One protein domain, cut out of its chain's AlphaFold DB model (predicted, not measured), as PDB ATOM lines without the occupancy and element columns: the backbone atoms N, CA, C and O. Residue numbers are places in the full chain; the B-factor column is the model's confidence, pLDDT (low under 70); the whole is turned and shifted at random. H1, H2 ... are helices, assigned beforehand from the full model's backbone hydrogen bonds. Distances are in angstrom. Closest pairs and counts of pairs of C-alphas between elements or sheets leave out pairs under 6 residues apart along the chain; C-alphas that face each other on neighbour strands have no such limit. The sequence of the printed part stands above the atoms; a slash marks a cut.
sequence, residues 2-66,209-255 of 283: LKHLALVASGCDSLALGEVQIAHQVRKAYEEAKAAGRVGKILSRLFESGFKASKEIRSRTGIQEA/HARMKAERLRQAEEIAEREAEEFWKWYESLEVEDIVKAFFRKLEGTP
ATOM      1  N   LEU A   2      42.036 -47.005 -19.728       89.69
ATOM      2  CA  LEU A   2      42.549 -47.051 -21.110       89.69
ATOM      3  C   LEU A   2      41.892 -48.151 -21.944       89.69
ATOM      4  O   LEU A   2      41.365 -47.858 -23.010       89.69
ATOM      5  N   LYS A   3      41.844 -49.380 -21.413       89.19
ATOM      6  CA  LYS A   3      41.152 -50.506 -22.048       89.19
ATOM      7  C   LYS A   3      39.731 -50.139 -22.479       89.19
ATOM      8  O   LYS A   3      39.382 -50.268 -23.644       89.19
ATOM      9  N   HIS A   4      38.943 -49.601 -21.550       86.88
ATOM     10  CA  HIS A   4      37.575 -49.168 -21.825       86.88
ATOM     11  C   HIS A   4      37.521 -48.061 -22.891       86.88
ATOM     12  O   HIS A   4      36.757 -48.175 -23.840       86.88
ATOM     13  N   LEU A   5      38.383 -47.041 -22.804       89.19
ATOM     14  CA  LEU A   5      38.479 -45.991 -23.822       89.19
ATOM     15  C   LEU A   5      38.800 -46.566 -25.210       89.19
ATOM     16  O   LEU A   5      38.187 -46.157 -26.192       89.19
ATOM     17  N   ALA A   6      39.737 -47.513 -25.297       89.38
ATOM     18  CA  ALA A   6      40.112 -48.161 -26.546       89.38
ATOM     19  C   ALA A   6      38.954 -48.984 -27.126       89.38
ATOM     20  O   ALA A   6      38.685 -48.877 -28.321       89.38
ATOM     21  N   LEU A   7      38.232 -49.748 -26.301       87.31
ATOM     22  CA  LEU A   7      37.072 -50.541 -26.727       87.31
ATOM     23  C   LEU A   7      35.903 -49.651 -27.182       87.31
ATOM     24  O   LEU A   7      35.360 -49.867 -28.268       87.31
ATOM     25  N   VAL A   8      35.578 -48.599 -26.424       86.06
ATOM     26  CA  VAL A   8      34.526 -47.624 -26.769       86.06
ATOM     27  C   VAL A   8      34.876 -46.879 -28.053       86.06
ATOM     28  O   VAL A   8      34.084 -46.852 -28.991       86.06
ATOM     29  N   ALA A   9      36.091 -46.335 -28.161       86.06
ATOM     30  CA  ALA A   9      36.533 -45.648 -29.374       86.06
ATOM     31  C   ALA A   9      36.605 -46.588 -30.596       86.06
ATOM     32  O   ALA A   9      36.619 -46.122 -31.737       86.06
ATOM     33  N   SER A  10      36.657 -47.905 -30.379       82.44
ATOM     34  CA  SER A  10      36.624 -48.922 -31.439       82.44
ATOM     35  C   SER A  10      35.216 -49.371 -31.822       82.44
ATOM     36  O   SER A  10      35.087 -50.124 -32.784       82.44
ATOM     37  N   GLY A  11      34.181 -48.925 -31.104       77.44
ATOM     38  CA  GLY A  11      32.796 -49.353 -31.315       77.44
ATOM     39  C   GLY A  11      32.522 -50.791 -30.862       77.44
ATOM     40  O   GLY A  11      31.548 -51.393 -31.300       77.44
ATOM     41  N   CYS A  12      33.381 -51.367 -30.009       72.12
ATOM     42  CA  CYS A  12      33.217 -52.741 -29.512       72.12
ATOM     43  C   CYS A  12      32.001 -52.887 -28.582       72.12
ATOM     44  O   CYS A  12      31.420 -53.966 -28.502       72.12
ATOM     45  N   ASP A  13      31.618 -51.795 -27.917       60.03
ATOM     46  CA  ASP A  13      30.580 -51.751 -26.880       60.03
ATOM     47  C   ASP A  13      29.201 -51.319 -27.415       60.03
ATOM     48  O   ASP A  13      28.264 -51.105 -26.648       60.03
ATOM     49  N   SER A  14      29.056 -51.162 -28.736       55.44
ATOM     50  CA  SER A  14      27.799 -50.703 -29.327       55.44
ATOM     51  C   SER A  14      26.967 -51.817 -29.940       55.44
ATOM     52  O   SER A  14      27.446 -52.693 -30.667       55.44
ATOM     53  N   LEU A  15      25.677 -51.755 -29.614       42.84
ATOM     54  CA  LEU A  15      24.611 -52.613 -30.120       42.84
ATOM     55  C   LEU A  15      23.968 -52.050 -31.400       42.84
ATOM     56  O   LEU A  15      23.197 -52.756 -32.044       42.84
ATOM     57  N   ALA A  16      24.273 -50.806 -31.789       38.19
ATOM     58  CA  ALA A  16      23.588 -50.106 -32.873       38.19
ATOM     59  C   ALA A  16      24.547 -49.719 -34.010       38.19
ATOM     60  O   ALA A  16      25.543 -49.023 -33.828       38.19
ATOM     61  N   LEU A  17      24.208 -50.149 -35.222       38.84
ATOM     62  CA  LEU A  17      24.962 -49.873 -36.444       38.84
ATOM     63  C   LEU A  17      25.131 -48.376 -36.737       38.84
ATOM     64  O   LEU A  17      24.178 -47.597 -36.663       38.84
ATOM     65  N   GLY A  18      26.352 -48.000 -37.137       44.47
ATOM     66  CA  GLY A  18      26.705 -46.667 -37.648       44.47
ATOM     67  C   GLY A  18      27.824 -45.927 -36.901       44.47
ATOM     68  O   GLY A  18      28.135 -44.784 -37.231       44.47
ATOM     69  N   GLU A  19      28.472 -46.531 -35.907       50.69
ATOM     70  CA  GLU A  19      29.394 -45.822 -35.009       50.69
ATOM     71  C   GLU A  19      30.847 -45.691 -35.484       50.69
ATOM     72  O   GLU A  19      31.804 -45.766 -34.712       50.69
ATOM     73  N   VAL A  20      31.040 -45.288 -36.737       51.69
ATOM     74  CA  VAL A  20      32.197 -44.418 -37.001       51.69
ATOM     75  C   VAL A  20      32.079 -43.147 -36.135       51.69
ATOM     76  O   VAL A  20      33.081 -42.541 -35.753       51.69
ATOM     77  N   GLN A  21      30.855 -42.773 -35.745       60.00
ATOM     78  CA  GLN A  21      30.556 -41.573 -34.978       60.00
ATOM     79  C   GLN A  21      31.021 -41.594 -33.511       60.00
ATOM     80  O   GLN A  21      31.434 -40.534 -33.056       60.00
ATOM     81  N   ILE A  22      31.056 -42.725 -32.780       73.44
ATOM     82  CA  ILE A  22      31.564 -42.719 -31.385       73.44
ATOM     83  C   ILE A  22      33.044 -42.355 -31.349       73.44
ATOM     84  O   ILE A  22      33.441 -41.478 -30.586       73.44
ATOM     85  N   ALA A  23      33.860 -42.938 -32.231       76.25
ATOM     86  CA  ALA A  23      35.269 -42.562 -32.341       76.25
ATOM     87  C   ALA A  23      35.432 -41.051 -32.592       76.25
ATOM     88  O   ALA A  23      36.279 -40.398 -31.978       76.25
ATOM     89  N   HIS A  24      34.583 -40.482 -33.457       81.12
ATOM     90  CA  HIS A  24      34.564 -39.047 -33.735       81.12
ATOM     91  C   HIS A  24      34.073 -38.217 -32.545       81.12
ATOM     92  O   HIS A  24      34.649 -37.170 -32.281       81.12
ATOM     93  N   GLN A  25      33.054 -38.667 -31.813       84.31
ATOM     94  CA  GLN A  25      32.523 -37.982 -30.632       84.31
ATOM     95  C   GLN A  25      33.546 -37.964 -29.494       84.31
ATOM     96  O   GLN A  25      33.808 -36.903 -28.935       84.31
ATOM     97  N   VAL A  26      34.187 -39.101 -29.209       88.69
ATOM     98  CA  VAL A  26      35.263 -39.205 -28.212       88.69
ATOM     99  C   VAL A  26      36.438 -38.307 -28.599       88.69
ATOM    100  O   VAL A  26      36.955 -37.566 -27.763       88.69
ATOM    101  N   ARG A  27      36.839 -38.313 -29.878       89.56
ATOM    102  CA  ARG A  27      37.897 -37.428 -30.379       89.56
ATOM    103  C   ARG A  27      37.506 -35.954 -30.283       89.56
ATOM    104  O   ARG A  27      38.312 -35.159 -29.822       89.56
ATOM    105  N   LYS A  28      36.279 -35.592 -30.659       90.75
ATOM    106  CA  LYS A  28      35.768 -34.220 -30.559       90.75
ATOM    107  C   LYS A  28      35.780 -33.731 -29.108       90.75
ATOM    108  O   LYS A  28      36.322 -32.665 -28.845       90.75
ATOM    109  N   ALA A  29      35.277 -34.536 -28.174       91.38
ATOM    110  CA  ALA A  29      35.278 -34.211 -26.749       91.38
ATOM    111  C   ALA A  29      36.703 -34.027 -26.191       91.38
ATOM    112  O   ALA A  29      36.952 -33.108 -25.411       91.38
ATOM    113  N   TYR A  30      37.653 -34.867 -26.618       94.06
ATOM    114  CA  TYR A  30      39.067 -34.718 -26.266       94.06
ATOM    115  C   TYR A  30      39.660 -33.399 -26.784       94.06
ATOM    116  O   TYR A  30      40.281 -32.671 -26.009       94.06
ATOM    117  N   GLU A  31      39.449 -33.068 -28.062       93.50
ATOM    118  CA  GLU A  31      39.968 -31.828 -28.655       93.50
ATOM    119  C   GLU A  31      39.349 -30.578 -28.008       93.50
ATOM    120  O   GLU A  31      40.064 -29.620 -27.713       93.50
ATOM    121  N   GLU A  32      38.051 -30.598 -27.694       95.12
ATOM    122  CA  GLU A  32      37.374 -29.521 -26.959       95.12
ATOM    123  C   GLU A  32      37.960 -29.333 -25.551       95.12
ATOM    124  O   GLU A  32      38.287 -28.212 -25.151       95.12
ATOM    125  N   ALA A  33      38.161 -30.422 -24.805       94.12
ATOM    126  CA  ALA A  33      38.765 -30.366 -23.475       94.12
ATOM    127  C   ALA A  33      40.219 -29.868 -23.522       94.12
ATOM    128  O   ALA A  33      40.646 -29.098 -22.652       94.12
ATOM    129  N   LYS A  34      40.978 -30.283 -24.545       92.81
ATOM    130  CA  LYS A  34      42.366 -29.870 -24.768       92.81
ATOM    131  C   LYS A  34      42.463 -28.386 -25.107       92.81
ATOM    132  O   LYS A  34      43.236 -27.678 -24.464       92.81
ATOM    133  N   ALA A  35      41.642 -27.901 -26.039       93.69
ATOM    134  CA  ALA A  35      41.565 -26.484 -26.400       93.69
ATOM    135  C   ALA A  35      41.193 -25.603 -25.199       93.69
ATOM    136  O   ALA A  35      41.665 -24.479 -25.062       93.69
ATOM    137  N   ALA A  36      40.386 -26.145 -24.290       95.00
ATOM    138  CA  ALA A  36      39.945 -25.457 -23.092       95.00
ATOM    139  C   ALA A  36      40.932 -25.585 -21.905       95.00
ATOM    140  O   ALA A  36      40.577 -25.222 -20.782       95.00
ATOM    141  N   GLY A  37      42.142 -26.122 -22.119       92.38
ATOM    142  CA  GLY A  37      43.203 -26.231 -21.108       92.38
ATOM    143  C   GLY A  37      42.922 -27.227 -19.977       92.38
ATOM    144  O   GLY A  37      43.552 -27.158 -18.926       92.38
ATOM    145  N   ARG A  38      41.965 -28.146 -20.164       93.00
ATOM    146  CA  ARG A  38      41.512 -29.112 -19.141       93.00
ATOM    147  C   ARG A  38      42.207 -30.475 -19.249       93.00
ATOM    148  O   ARG A  38      41.887 -31.393 -18.500       93.00
ATOM    149  N   VAL A  39      43.156 -30.616 -20.174       92.00
ATOM    150  CA  VAL A  39      43.882 -31.861 -20.452       92.00
ATOM    151  C   VAL A  39      45.355 -31.681 -20.093       92.00
ATOM    152  O   VAL A  39      46.099 -31.000 -20.793       92.00
ATOM    153  N   GLY A  40      45.777 -32.303 -18.991       88.19
ATOM    154  CA  GLY A  40      47.187 -32.378 -18.593       88.19
ATOM    155  C   GLY A  40      47.954 -33.504 -19.302       88.19
ATOM    156  O   GLY A  40      47.374 -34.302 -20.037       88.19
ATOM    157  N   LYS A  41      49.262 -33.617 -19.027       88.81
ATOM    158  CA  LYS A  41      50.180 -34.613 -19.629       88.81
ATOM    159  C   LYS A  41      49.644 -36.051 -19.570       88.81
ATOM    160  O   LYS A  41      49.661 -36.752 -20.577       88.81
ATOM    161  N   ILE A  42      49.145 -36.470 -18.403       90.06
ATOM    162  CA  ILE A  42      48.621 -37.828 -18.174       90.06
ATOM    163  C   ILE A  42      47.389 -38.093 -19.042       90.06
ATOM    164  O   ILE A  42      47.335 -39.106 -19.736       90.06
ATOM    165  N   LEU A  43      46.428 -37.162 -19.059       91.00
ATOM    166  CA  LEU A  43      45.217 -37.297 -19.871       91.00
ATOM    167  C   LEU A  43      45.535 -37.259 -21.370       91.00
ATOM    168  O   LEU A  43      45.006 -38.086 -22.104       91.00
ATOM    169  N   SER A  44      46.433 -36.377 -21.826       92.69
ATOM    170  CA  SER A  44      46.864 -36.344 -23.236       92.69
ATOM    171  C   SER A  44      47.395 -37.708 -23.670       92.69
ATOM    172  O   SER A  44      46.936 -38.267 -24.665       92.69
ATOM    173  N   ARG A  45      48.293 -38.296 -22.868       92.69
ATOM    174  CA  ARG A  45      48.878 -39.605 -23.163       92.69
ATOM    175  C   ARG A  45      47.845 -40.731 -23.131       92.69
ATOM    176  O   ARG A  45      47.871 -41.589 -24.007       92.69
ATOM    177  N   LEU A  46      46.925 -40.710 -22.163       93.00
ATOM    178  CA  LEU A  46      45.840 -41.690 -22.051       93.00
ATOM    179  C   LEU A  46      44.972 -41.710 -23.317       93.00
ATOM    180  O   LEU A  46      44.699 -42.781 -23.856       93.00
ATOM    181  N   PHE A  47      44.554 -40.534 -23.799       93.94
ATOM    182  CA  PHE A  47      43.726 -40.418 -25.001       93.94
ATOM    183  C   PHE A  47      44.490 -40.795 -26.271       93.94
ATOM    184  O   PHE A  47      43.955 -41.520 -27.106       93.94
ATOM    185  N   GLU A  48      45.746 -40.373 -26.410       93.62
ATOM    186  CA  GLU A  48      46.598 -40.749 -27.546       93.62
ATOM    187  C   GLU A  48      46.792 -42.267 -27.644       93.62
ATOM    188  O   GLU A  48      46.562 -42.843 -28.712       93.62
ATOM    189  N   SER A  49      47.139 -42.927 -26.535       93.06
ATOM    190  CA  SER A  49      47.258 -44.387 -26.479       93.06
ATOM    191  C   SER A  49      45.913 -45.077 -26.717       93.06
ATOM    192  O   SER A  49      45.836 -46.015 -27.509       93.06
ATOM    193  N   GLY A  50      44.818 -44.567 -26.144       93.31
ATOM    194  CA  GLY A  50      43.469 -45.071 -26.417       93.31
ATOM    195  C   GLY A  50      43.096 -45.004 -27.905       93.31
ATOM    196  O   GLY A  50      42.603 -45.982 -28.466       93.31
ATOM    197  N   PHE A  51      43.384 -43.887 -28.584       92.94
ATOM    198  CA  PHE A  51      43.134 -43.742 -30.022       92.94
ATOM    199  C   PHE A  51      44.053 -44.619 -30.879       92.94
ATOM    200  O   PHE A  51      43.611 -45.113 -31.921       92.94
ATOM    201  N   LYS A  52      45.306 -44.830 -30.458       93.00
ATOM    202  CA  LYS A  52      46.254 -45.746 -31.110       93.00
ATOM    203  C   LYS A  52      45.749 -47.186 -31.042       93.00
ATOM    204  O   LYS A  52      45.553 -47.790 -32.097       93.00
ATOM    205  N   ALA A  53      45.455 -47.687 -29.840       93.19
ATOM    206  CA  ALA A  53      44.875 -49.014 -29.645       93.19
ATOM    207  C   ALA A  53      43.581 -49.160 -30.440       93.19
ATOM    208  O   ALA A  53      43.398 -50.130 -31.163       93.19
ATOM    209  N   SER A  54      42.723 -48.142 -30.403       90.38
ATOM    210  CA  SER A  54      41.466 -48.175 -31.135       90.38
ATOM    211  C   SER A  54      41.638 -48.279 -32.656       90.38
ATOM    212  O   SER A  54      40.902 -49.000 -33.333       90.38
ATOM    213  N   LYS A  55      42.632 -47.582 -33.220       89.69
ATOM    214  CA  LYS A  55      42.969 -47.699 -34.643       89.69
ATOM    215  C   LYS A  55      43.459 -49.105 -34.986       89.69
ATOM    216  O   LYS A  55      43.052 -49.634 -36.016       89.69
ATOM    217  N   GLU A  56      44.292 -49.694 -34.134       92.75
ATOM    218  CA  GLU A  56      44.804 -51.050 -34.326       92.75
ATOM    219  C   GLU A  56      43.705 -52.109 -34.206       92.75
ATOM    220  O   GLU A  56      43.617 -52.984 -35.066       92.75
ATOM    221  N   ILE A  57      42.829 -51.994 -33.203       90.62
ATOM    222  CA  ILE A  57      41.662 -52.866 -33.025       90.62
ATOM    223  C   ILE A  57      40.832 -52.875 -34.305       90.62
ATOM    224  O   ILE A  57      40.603 -53.943 -34.874       90.62
ATOM    225  N   ARG A  58      40.442 -51.698 -34.814       85.00
ATOM    226  CA  ARG A  58      39.646 -51.605 -36.047       85.00
ATOM    227  C   ARG A  58      40.340 -52.255 -37.243       85.00
ATOM    228  O   ARG A  58      39.680 -52.943 -38.007       85.00
ATOM    229  N   SER A  59      41.652 -52.061 -37.395       85.81
ATOM    230  CA  SER A  59      42.387 -52.580 -38.552       85.81
ATOM    231  C   SER A  59      42.700 -54.075 -38.480       85.81
ATOM    232  O   SER A  59      42.875 -54.694 -39.521       85.81
ATOM    233  N   ARG A  60      42.849 -54.642 -37.274       86.81
ATOM    234  CA  ARG A  60      43.322 -56.025 -37.088       86.81
ATOM    235  C   ARG A  60      42.212 -57.027 -36.814       86.81
ATOM    236  O   ARG A  60      42.362 -58.185 -37.171       86.81
ATOM    237  N   THR A  61      41.129 -56.593 -36.177       82.88
ATOM    238  CA  THR A  61      40.077 -57.511 -35.712       82.88
ATOM    239  C   THR A  61      38.886 -57.576 -36.658       82.88
ATOM    240  O   THR A  61      38.098 -58.508 -36.580       82.88
ATOM    241  N   GLY A  62      38.678 -56.570 -37.515       73.19
ATOM    242  CA  GLY A  62      37.439 -56.465 -38.293       73.19
ATOM    243  C   GLY A  62      36.182 -56.383 -37.413       73.19
ATOM    244  O   GLY A  62      35.092 -56.712 -37.870       73.19
ATOM    245  N   ILE A  63      36.285 -55.978 -36.136       74.88
ATOM    246  CA  ILE A  63      35.154 -55.964 -35.185       74.88
ATOM    247  C   ILE A  63      33.935 -55.173 -35.697       74.88
ATOM    248  O   ILE A  63      32.800 -55.488 -35.348       74.88
ATOM    249  N   GLN A  64      34.158 -54.196 -36.581       67.31
ATOM    250  CA  GLN A  64      33.099 -53.397 -37.202       67.31
ATOM    251  C   GLN A  64      32.194 -54.210 -38.138       67.31
ATOM    252  O   GLN A  64      31.003 -53.935 -38.212       67.31
ATOM    253  N   GLU A  65      32.726 -55.236 -38.800       62.66
ATOM    254  CA  GLU A  65      31.966 -56.115 -39.703       62.66
ATOM    255  C   GLU A  65      31.193 -57.208 -38.945       62.66
ATOM    256  O   GLU A  65      30.346 -57.886 -39.516       62.66
ATOM    257  N   ALA A  66      31.482 -57.404 -37.656       56.94
ATOM    258  CA  ALA A  66      30.896 -58.476 -36.851       56.94
ATOM    259  C   ALA A  66      29.651 -58.041 -36.062       56.94
ATOM    260  O   ALA A  66      28.926 -58.871 -35.521       56.94
ATOM    261  N   HIS A 209      27.866 -63.872 -37.829       74.69
ATOM    262  CA  HIS A 209      28.525 -62.605 -37.509       74.69
ATOM    263  C   HIS A 209      28.674 -62.398 -35.996       74.69
ATOM    264  O   HIS A 209      29.739 -61.982 -35.536       74.69
ATOM    265  N   ALA A 210      27.667 -62.763 -35.199       71.81
ATOM    266  CA  ALA A 210      27.727 -62.695 -33.742       71.81
ATOM    267  C   ALA A 210      28.772 -63.658 -33.151       71.81
ATOM    268  O   ALA A 210      29.507 -63.281 -32.232       71.81
ATOM    269  N   ARG A 211      28.905 -64.876 -33.695       76.81
ATOM    270  CA  ARG A 211      29.967 -65.822 -33.300       76.81
ATOM    271  C   ARG A 211      31.349 -65.258 -33.615       76.81
ATOM    272  O   ARG A 211      32.230 -65.291 -32.754       76.81
ATOM    273  N   MET A 212      31.525 -64.673 -34.801       77.06
ATOM    274  CA  MET A 212      32.759 -63.969 -35.160       77.06
ATOM    275  C   MET A 212      33.019 -62.769 -34.242       77.06
ATOM    276  O   MET A 212      34.165 -62.528 -33.863       77.06
ATOM    277  N   LYS A 213      31.976 -62.036 -33.830       78.31
ATOM    278  CA  LYS A 213      32.093 -60.875 -32.932       78.31
ATOM    279  C   LYS A 213      32.730 -61.251 -31.603       78.31
ATOM    280  O   LYS A 213      33.578 -60.504 -31.131       78.31
ATOM    281  N   ALA A 214      32.374 -62.397 -31.025       79.94
ATOM    282  CA  ALA A 214      32.950 -62.847 -29.759       79.94
ATOM    283  C   ALA A 214      34.468 -63.079 -29.859       79.94
ATOM    284  O   ALA A 214      35.221 -62.642 -28.991       79.94
ATOM    285  N   GLU A 215      34.927 -63.723 -30.934       84.69
ATOM    286  CA  GLU A 215      36.359 -63.933 -31.183       84.69
ATOM    287  C   GLU A 215      37.090 -62.613 -31.458       84.69
ATOM    288  O   GLU A 215      38.128 -62.328 -30.867       84.69
ATOM    289  N   ARG A 216      36.508 -61.751 -32.293       86.31
ATOM    290  CA  ARG A 216      37.079 -60.435 -32.610       86.31
ATOM    291  C   ARG A 216      37.128 -59.520 -31.384       86.31
ATOM    292  O   ARG A 216      38.057 -58.727 -31.256       86.31
ATOM    293  N   LEU A 217      36.162 -59.640 -30.469       86.31
ATOM    294  CA  LEU A 217      36.147 -58.905 -29.206       86.31
ATOM    295  C   LEU A 217      37.283 -59.364 -28.291       86.31
ATOM    296  O   LEU A 217      37.964 -58.512 -27.732       86.31
ATOM    297  N   ARG A 218      37.555 -60.675 -28.203       89.25
ATOM    298  CA  ARG A 218      38.727 -61.187 -27.468       89.25
ATOM    299  C   ARG A 218      40.026 -60.577 -27.995       89.25
ATOM    300  O   ARG A 218      40.797 -60.012 -27.228       89.25
ATOM    301  N   GLN A 219      40.222 -60.592 -29.312       90.69
ATOM    302  CA  GLN A 219      41.399 -59.981 -29.941       90.69
ATOM    303  C   GLN A 219      41.474 -58.464 -29.685       90.69
ATOM    304  O   GLN A 219      42.554 -57.905 -29.489       90.69
ATOM    305  N   ALA A 220      40.328 -57.778 -29.667       91.31
ATOM    306  CA  ALA A 220      40.264 -56.357 -29.341       91.31
ATOM    307  C   ALA A 220      40.672 -56.083 -27.886       91.31
ATOM    308  O   ALA A 220      41.409 -55.129 -27.622       91.31
ATOM    309  N   GLU A 221      40.223 -56.922 -26.949       92.25
ATOM    310  CA  GLU A 221      40.602 -56.847 -25.541       92.25
ATOM    311  C   GLU A 221      42.100 -57.074 -25.338       92.25
ATOM    312  O   GLU A 221      42.704 -56.328 -24.573       92.25
ATOM    313  N   GLU A 222      42.714 -58.021 -26.053       95.00
ATOM    314  CA  GLU A 222      44.163 -58.265 -26.002       95.00
ATOM    315  C   GLU A 222      44.974 -57.043 -26.457       95.00
ATOM    316  O   GLU A 222      45.924 -56.630 -25.788       95.00
ATOM    317  N   ILE A 223      44.582 -56.411 -27.570       94.56
ATOM    318  CA  ILE A 223      45.233 -55.183 -28.062       94.56
ATOM    319  C   ILE A 223      45.070 -54.045 -27.046       94.56
ATOM    320  O   ILE A 223      46.017 -53.300 -26.779       94.56
ATOM    321  N   ALA A 224      43.869 -53.901 -26.482       93.44
ATOM    322  CA  ALA A 224      43.560 -52.869 -25.503       93.44
ATOM    323  C   ALA A 224      44.328 -53.063 -24.185       93.44
ATOM    324  O   ALA A 224      44.776 -52.078 -23.596       93.44
ATOM    325  N   GLU A 225      44.494 -54.308 -23.736       94.94
ATOM    326  CA  GLU A 225      45.268 -54.665 -22.543       94.94
ATOM    327  C   GLU A 225      46.751 -54.346 -22.743       94.94
ATOM    328  O   GLU A 225      47.345 -53.637 -21.936       94.94
ATOM    329  N   ARG A 226      47.326 -54.753 -23.881       95.50
ATOM    330  CA  ARG A 226      48.731 -54.481 -24.212       95.50
ATOM    331  C   ARG A 226      49.052 -52.982 -24.194       95.50
ATOM    332  O   ARG A 226      50.061 -52.569 -23.628       95.50
ATOM    333  N   GLU A 227      48.201 -52.147 -24.788       94.25
ATOM    334  CA  GLU A 227      48.404 -50.690 -24.753       94.25
ATOM    335  C   GLU A 227      48.172 -50.110 -23.342       94.25
ATOM    336  O   GLU A 227      48.831 -49.144 -22.955       94.25
ATOM    337  N   ALA A 228      47.271 -50.698 -22.547       92.81
ATOM    338  CA  ALA A 228      47.078 -50.307 -21.151       92.81
ATOM    339  C   ALA A 228      48.329 -50.585 -20.307       92.81
ATOM    340  O   ALA A 228      48.724 -49.728 -19.517       92.81
ATOM    341  N   GLU A 229      48.980 -51.729 -20.509       93.50
ATOM    342  CA  GLU A 229      50.255 -52.056 -19.870       93.50
ATOM    343  C   GLU A 229      51.376 -51.093 -20.288       93.50
ATOM    344  O   GLU A 229      52.133 -50.624 -19.438       93.50
ATOM    345  N   GLU A 230      51.483 -50.754 -21.580       92.94
ATOM    346  CA  GLU A 230      52.454 -49.759 -22.068       92.94
ATOM    347  C   GLU A 230      52.236 -48.383 -21.423       92.94
ATOM    348  O   GLU A 230      53.193 -47.714 -21.019       92.94
ATOM    349  N   PHE A 231      50.977 -47.963 -21.291       91.62
ATOM    350  CA  PHE A 231      50.627 -46.720 -20.613       91.62
ATOM    351  C   PHE A 231      50.992 -46.751 -19.128       91.62
ATOM    352  O   PHE A 231      51.537 -45.769 -18.626       91.62
ATOM    353  N   TRP A 232      50.721 -47.855 -18.427       89.81
ATOM    354  CA  TRP A 232      51.048 -47.980 -17.006       89.81
ATOM    355  C   TRP A 232      52.552 -47.941 -16.753       89.81
ATOM    356  O   TRP A 232      52.990 -47.160 -15.915       89.81
ATOM    357  N   LYS A 233      53.350 -48.655 -17.555       89.44
ATOM    358  CA  LYS A 233      54.822 -48.583 -17.496       89.44
ATOM    359  C   LYS A 233      55.331 -47.153 -17.679       89.44
ATOM    360  O   LYS A 233      56.232 -46.699 -16.977       89.44
ATOM    361  N   TRP A 234      54.740 -46.415 -18.618       90.75
ATOM    362  CA  TRP A 234      55.054 -45.000 -18.803       90.75
ATOM    363  C   TRP A 234      54.636 -44.151 -17.595       90.75
ATOM    364  O   TRP A 234      55.401 -43.289 -17.169       90.75
ATOM    365  N   TYR A 235      53.449 -44.378 -17.037       85.56
ATOM    366  CA  TYR A 235      52.950 -43.625 -15.887       85.56
ATOM    367  C   TYR A 235      53.840 -43.826 -14.652       85.56
ATOM    368  O   TYR A 235      54.267 -42.847 -14.044       85.56
ATOM    369  N   GLU A 236      54.203 -45.070 -14.346       82.38
ATOM    370  CA  GLU A 236      55.117 -45.422 -13.250       82.38
ATOM    371  C   GLU A 236      56.497 -44.764 -13.423       82.38
ATOM    372  O   GLU A 236      57.102 -44.307 -12.453       82.38
ATOM    373  N   SER A 237      56.974 -44.615 -14.666       82.62
ATOM    374  CA  SER A 237      58.237 -43.914 -14.935       82.62
ATOM    375  C   SER A 237      58.209 -42.429 -14.539       82.62
ATOM    376  O   SER A 237      59.249 -41.872 -14.183       82.62
ATOM    377  N   LEU A 238      57.032 -41.787 -14.545       78.88
ATOM    378  CA  LEU A 238      56.883 -40.395 -14.109       78.88
ATOM    379  C   LEU A 238      57.002 -40.262 -12.593       78.88
ATOM    380  O   LEU A 238      57.610 -39.306 -12.117       78.88
ATOM    381  N   GLU A 239      56.461 -41.223 -11.837       71.50
ATOM    382  CA  GLU A 239      56.588 -41.233 -10.376       71.50
ATOM    383  C   GLU A 239      58.056 -41.364  -9.964       71.50
ATOM    384  O   GLU A 239      58.526 -40.637  -9.087       71.50
ATOM    385  N   VAL A 240      58.816 -42.220 -10.654       67.44
ATOM    386  CA  VAL A 240      60.267 -42.339 -10.452       67.44
ATOM    387  C   VAL A 240      60.978 -41.026 -10.789       67.44
ATOM    388  O   VAL A 240      61.823 -40.574 -10.016       67.44
ATOM    389  N   GLU A 241      60.624 -40.372 -11.898       66.88
ATOM    390  CA  GLU A 241      61.215 -39.089 -12.302       66.88
ATOM    391  C   GLU A 241      60.967 -37.984 -11.256       66.88
ATOM    392  O   GLU A 241      61.881 -37.226 -10.917       66.88
ATOM    393  N   ASP A 242      59.758 -37.909 -10.699       71.12
ATOM    394  CA  ASP A 242      59.404 -36.934  -9.667       71.12
ATOM    395  C   ASP A 242      60.093 -37.230  -8.327       71.12
ATOM    396  O   ASP A 242      60.584 -36.302  -7.674       71.12
ATOM    397  N   ILE A 243      60.226 -38.506  -7.945       63.28
ATOM    398  CA  ILE A 243      61.017 -38.925  -6.776       63.28
ATOM    399  C   ILE A 243      62.486 -38.522  -6.950       63.28
ATOM    400  O   ILE A 243      63.083 -37.954  -6.031       63.28
ATOM    401  N   VAL A 244      63.070 -38.760  -8.127       59.78
ATOM    402  CA  VAL A 244      64.456 -38.384  -8.444       59.78
ATOM    403  C   VAL A 244      64.630 -36.863  -8.397       59.78
ATOM    404  O   VAL A 244      65.556 -36.371  -7.748       59.78
ATOM    405  N   LYS A 245      63.716 -36.091  -8.995       64.06
ATOM    406  CA  LYS A 245      63.731 -34.618  -8.913       64.06
ATOM    407  C   LYS A 245      63.610 -34.122  -7.475       64.06
ATOM    408  O   LYS A 245      64.324 -33.196  -7.093       64.06
ATOM    409  N   ALA A 246      62.732 -34.719  -6.671       68.56
ATOM    410  CA  ALA A 246      62.570 -34.369  -5.262       68.56
ATOM    411  C   ALA A 246      63.830 -34.696  -4.443       68.56
ATOM    412  O   ALA A 246      64.235 -33.898  -3.595       68.56
ATOM    413  N   PHE A 247      64.481 -35.828  -4.727       62.94
ATOM    414  CA  PHE A 247      65.762 -36.198  -4.133       62.94
ATOM    415  C   PHE A 247      66.840 -35.162  -4.462       62.94
ATOM    416  O   PHE A 247      67.416 -34.590  -3.540       62.94
ATOM    417  N   PHE A 248      67.056 -34.833  -5.739       58.38
ATOM    418  CA  PHE A 248      68.060 -33.840  -6.139       58.38
ATOM    419  C   PHE A 248      67.776 -32.435  -5.597       58.38
ATOM    420  O   PHE A 248      68.696 -31.776  -5.122       58.38
ATOM    421  N   ARG A 249      66.510 -32.010  -5.535       69.56
ATOM    422  CA  ARG A 249      66.132 -30.729  -4.915       69.56
ATOM    423  C   ARG A 249      66.443 -30.684  -3.413       69.56
ATOM    424  O   ARG A 249      66.758 -29.632  -2.877       69.56
ATOM    425  N   LYS A 250      66.381 -31.827  -2.721       62.75
ATOM    426  CA  LYS A 250      66.796 -31.952  -1.312       62.75
ATOM    427  C   LYS A 250      68.323 -31.923  -1.153       62.75
ATOM    428  O   LYS A 250      68.831 -31.558  -0.092       62.75
ATOM    429  N   LEU A 251      69.056 -32.311  -2.197       60.66
ATOM    430  CA  LEU A 251      70.514 -32.237  -2.249       60.66
ATOM    431  C   LEU A 251      71.015 -30.821  -2.569       60.66
ATOM    432  O   LEU A 251      72.059 -30.430  -2.041       60.66
ATOM    433  N   GLU A 252      70.267 -30.041  -3.356       58.97
ATOM    434  CA  GLU A 252      70.490 -28.608  -3.603       58.97
ATOM    435  C   GLU A 252      70.320 -27.795  -2.304       58.97
ATOM    436  O   GLU A 252      69.250 -27.298  -1.966       58.97
ATOM    437  N   GLY A 253      71.399 -27.708  -1.525       61.56
ATOM    438  CA  GLY A 253      71.433 -27.067  -0.202       61.56
ATOM    439  C   GLY A 253      72.236 -27.851   0.840       61.56
ATOM    440  O   GLY A 253      72.547 -27.330   1.911       61.56
ATOM    441  N   THR A 254      72.629 -29.088   0.525       61.50
ATOM    442  CA  THR A 254      73.468 -29.916   1.395       61.50
ATOM    443  C   THR A 254      74.944 -29.789   0.980       61.50
ATOM    444  O   THR A 254      75.266 -29.951  -0.194       61.50
ATOM    445  N   PRO A 255      75.891 -29.523   1.904       60.94
ATOM    446  CA  PRO A 255      77.313 -29.473   1.567       60.94
ATOM    447  C   PRO A 255      77.813 -30.825   1.012       60.94
ATOM    448  O   PRO A 255      77.500 -31.862   1.613       60.94
TER     449      PRO A 255
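This is residues 2 to 66 and 209 to 255 of the 283 residues of the protein "Glutamyl-tRNA reductase" of Candidatus Latescibacteria bacterium (UniProt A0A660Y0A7). One very long helix, H5, makes the long axis; H3 runs back along its first half, with short H1 packed crosswise on both, while H2 lies loosely side by side with H3, away from H5. Residues 239 to 255, of which 239 to 251 belong to H5, stick out as a free arm. The 112 printed residues, all helix in class, hold five named helices, H1 to H5 in chain order, and no named strand. The whole is loose, with a radius of gyration of the C-alphas of 18.5 A, and spans 71 by 31 by 17 A.

Find C-alpha 2 at (42.549, -47.051, -21.110), where H1, residues 2 to 9, begins. Go on to H2, residues 20 to 35, 22.8 A long, then H3, residues 41 to 61, 29.7 A, and H4, residues 63 to 66. H5, residues 209 to 251, runs 62.7 A to C-alpha 251 at (70.514, -32.237, -2.249).

Start at the hub H1, which shares that place with H5. Residues 22 to 26 of H2 alone touch H1, closest at the C-alphas of Ala 9 and Ala 23, 4.5 A apart. H1 touches H3 at a steep tilt of 57 degrees, with the closest C-alphas, Ala 6 and Gly 50, 4.6 A apart. H1 touches H5 at a steep tilt of 44 degrees, closest at the C-alphas of Lys 3 and Ala 224, 4.8 A. H2 and H3 are close but not clearly touching; H2 and H5 are apart. H3 touches H5 at a shallow tilt of 25 degrees, opposite ways, closest at the C-alphas of Thr 61 and Arg 216, 5.2 A. H4 touches H5, with C-alphas Ala 66 and Lys 213 closest at 4.7 A. Helix packing is mostly crossed, one of four tilted touching pairs being shallow. In H1, H2 and H3 every O i to N i+4 pair is within hydrogen-bond range, in H5 37 of 39; H4 is too short for one.

C-alphas His 209 and Pro 255, the farthest apart, are 70.7 A from each other. Residues 67 to 208 are not printed, and C-alphas 66 and 209 are 4.8 A apart across the cut. Of the links printed whole, none is long. Look for pLDDT under 70 at residues 13 to 21, 64 to 66, 240 to 241 and 243 to 255.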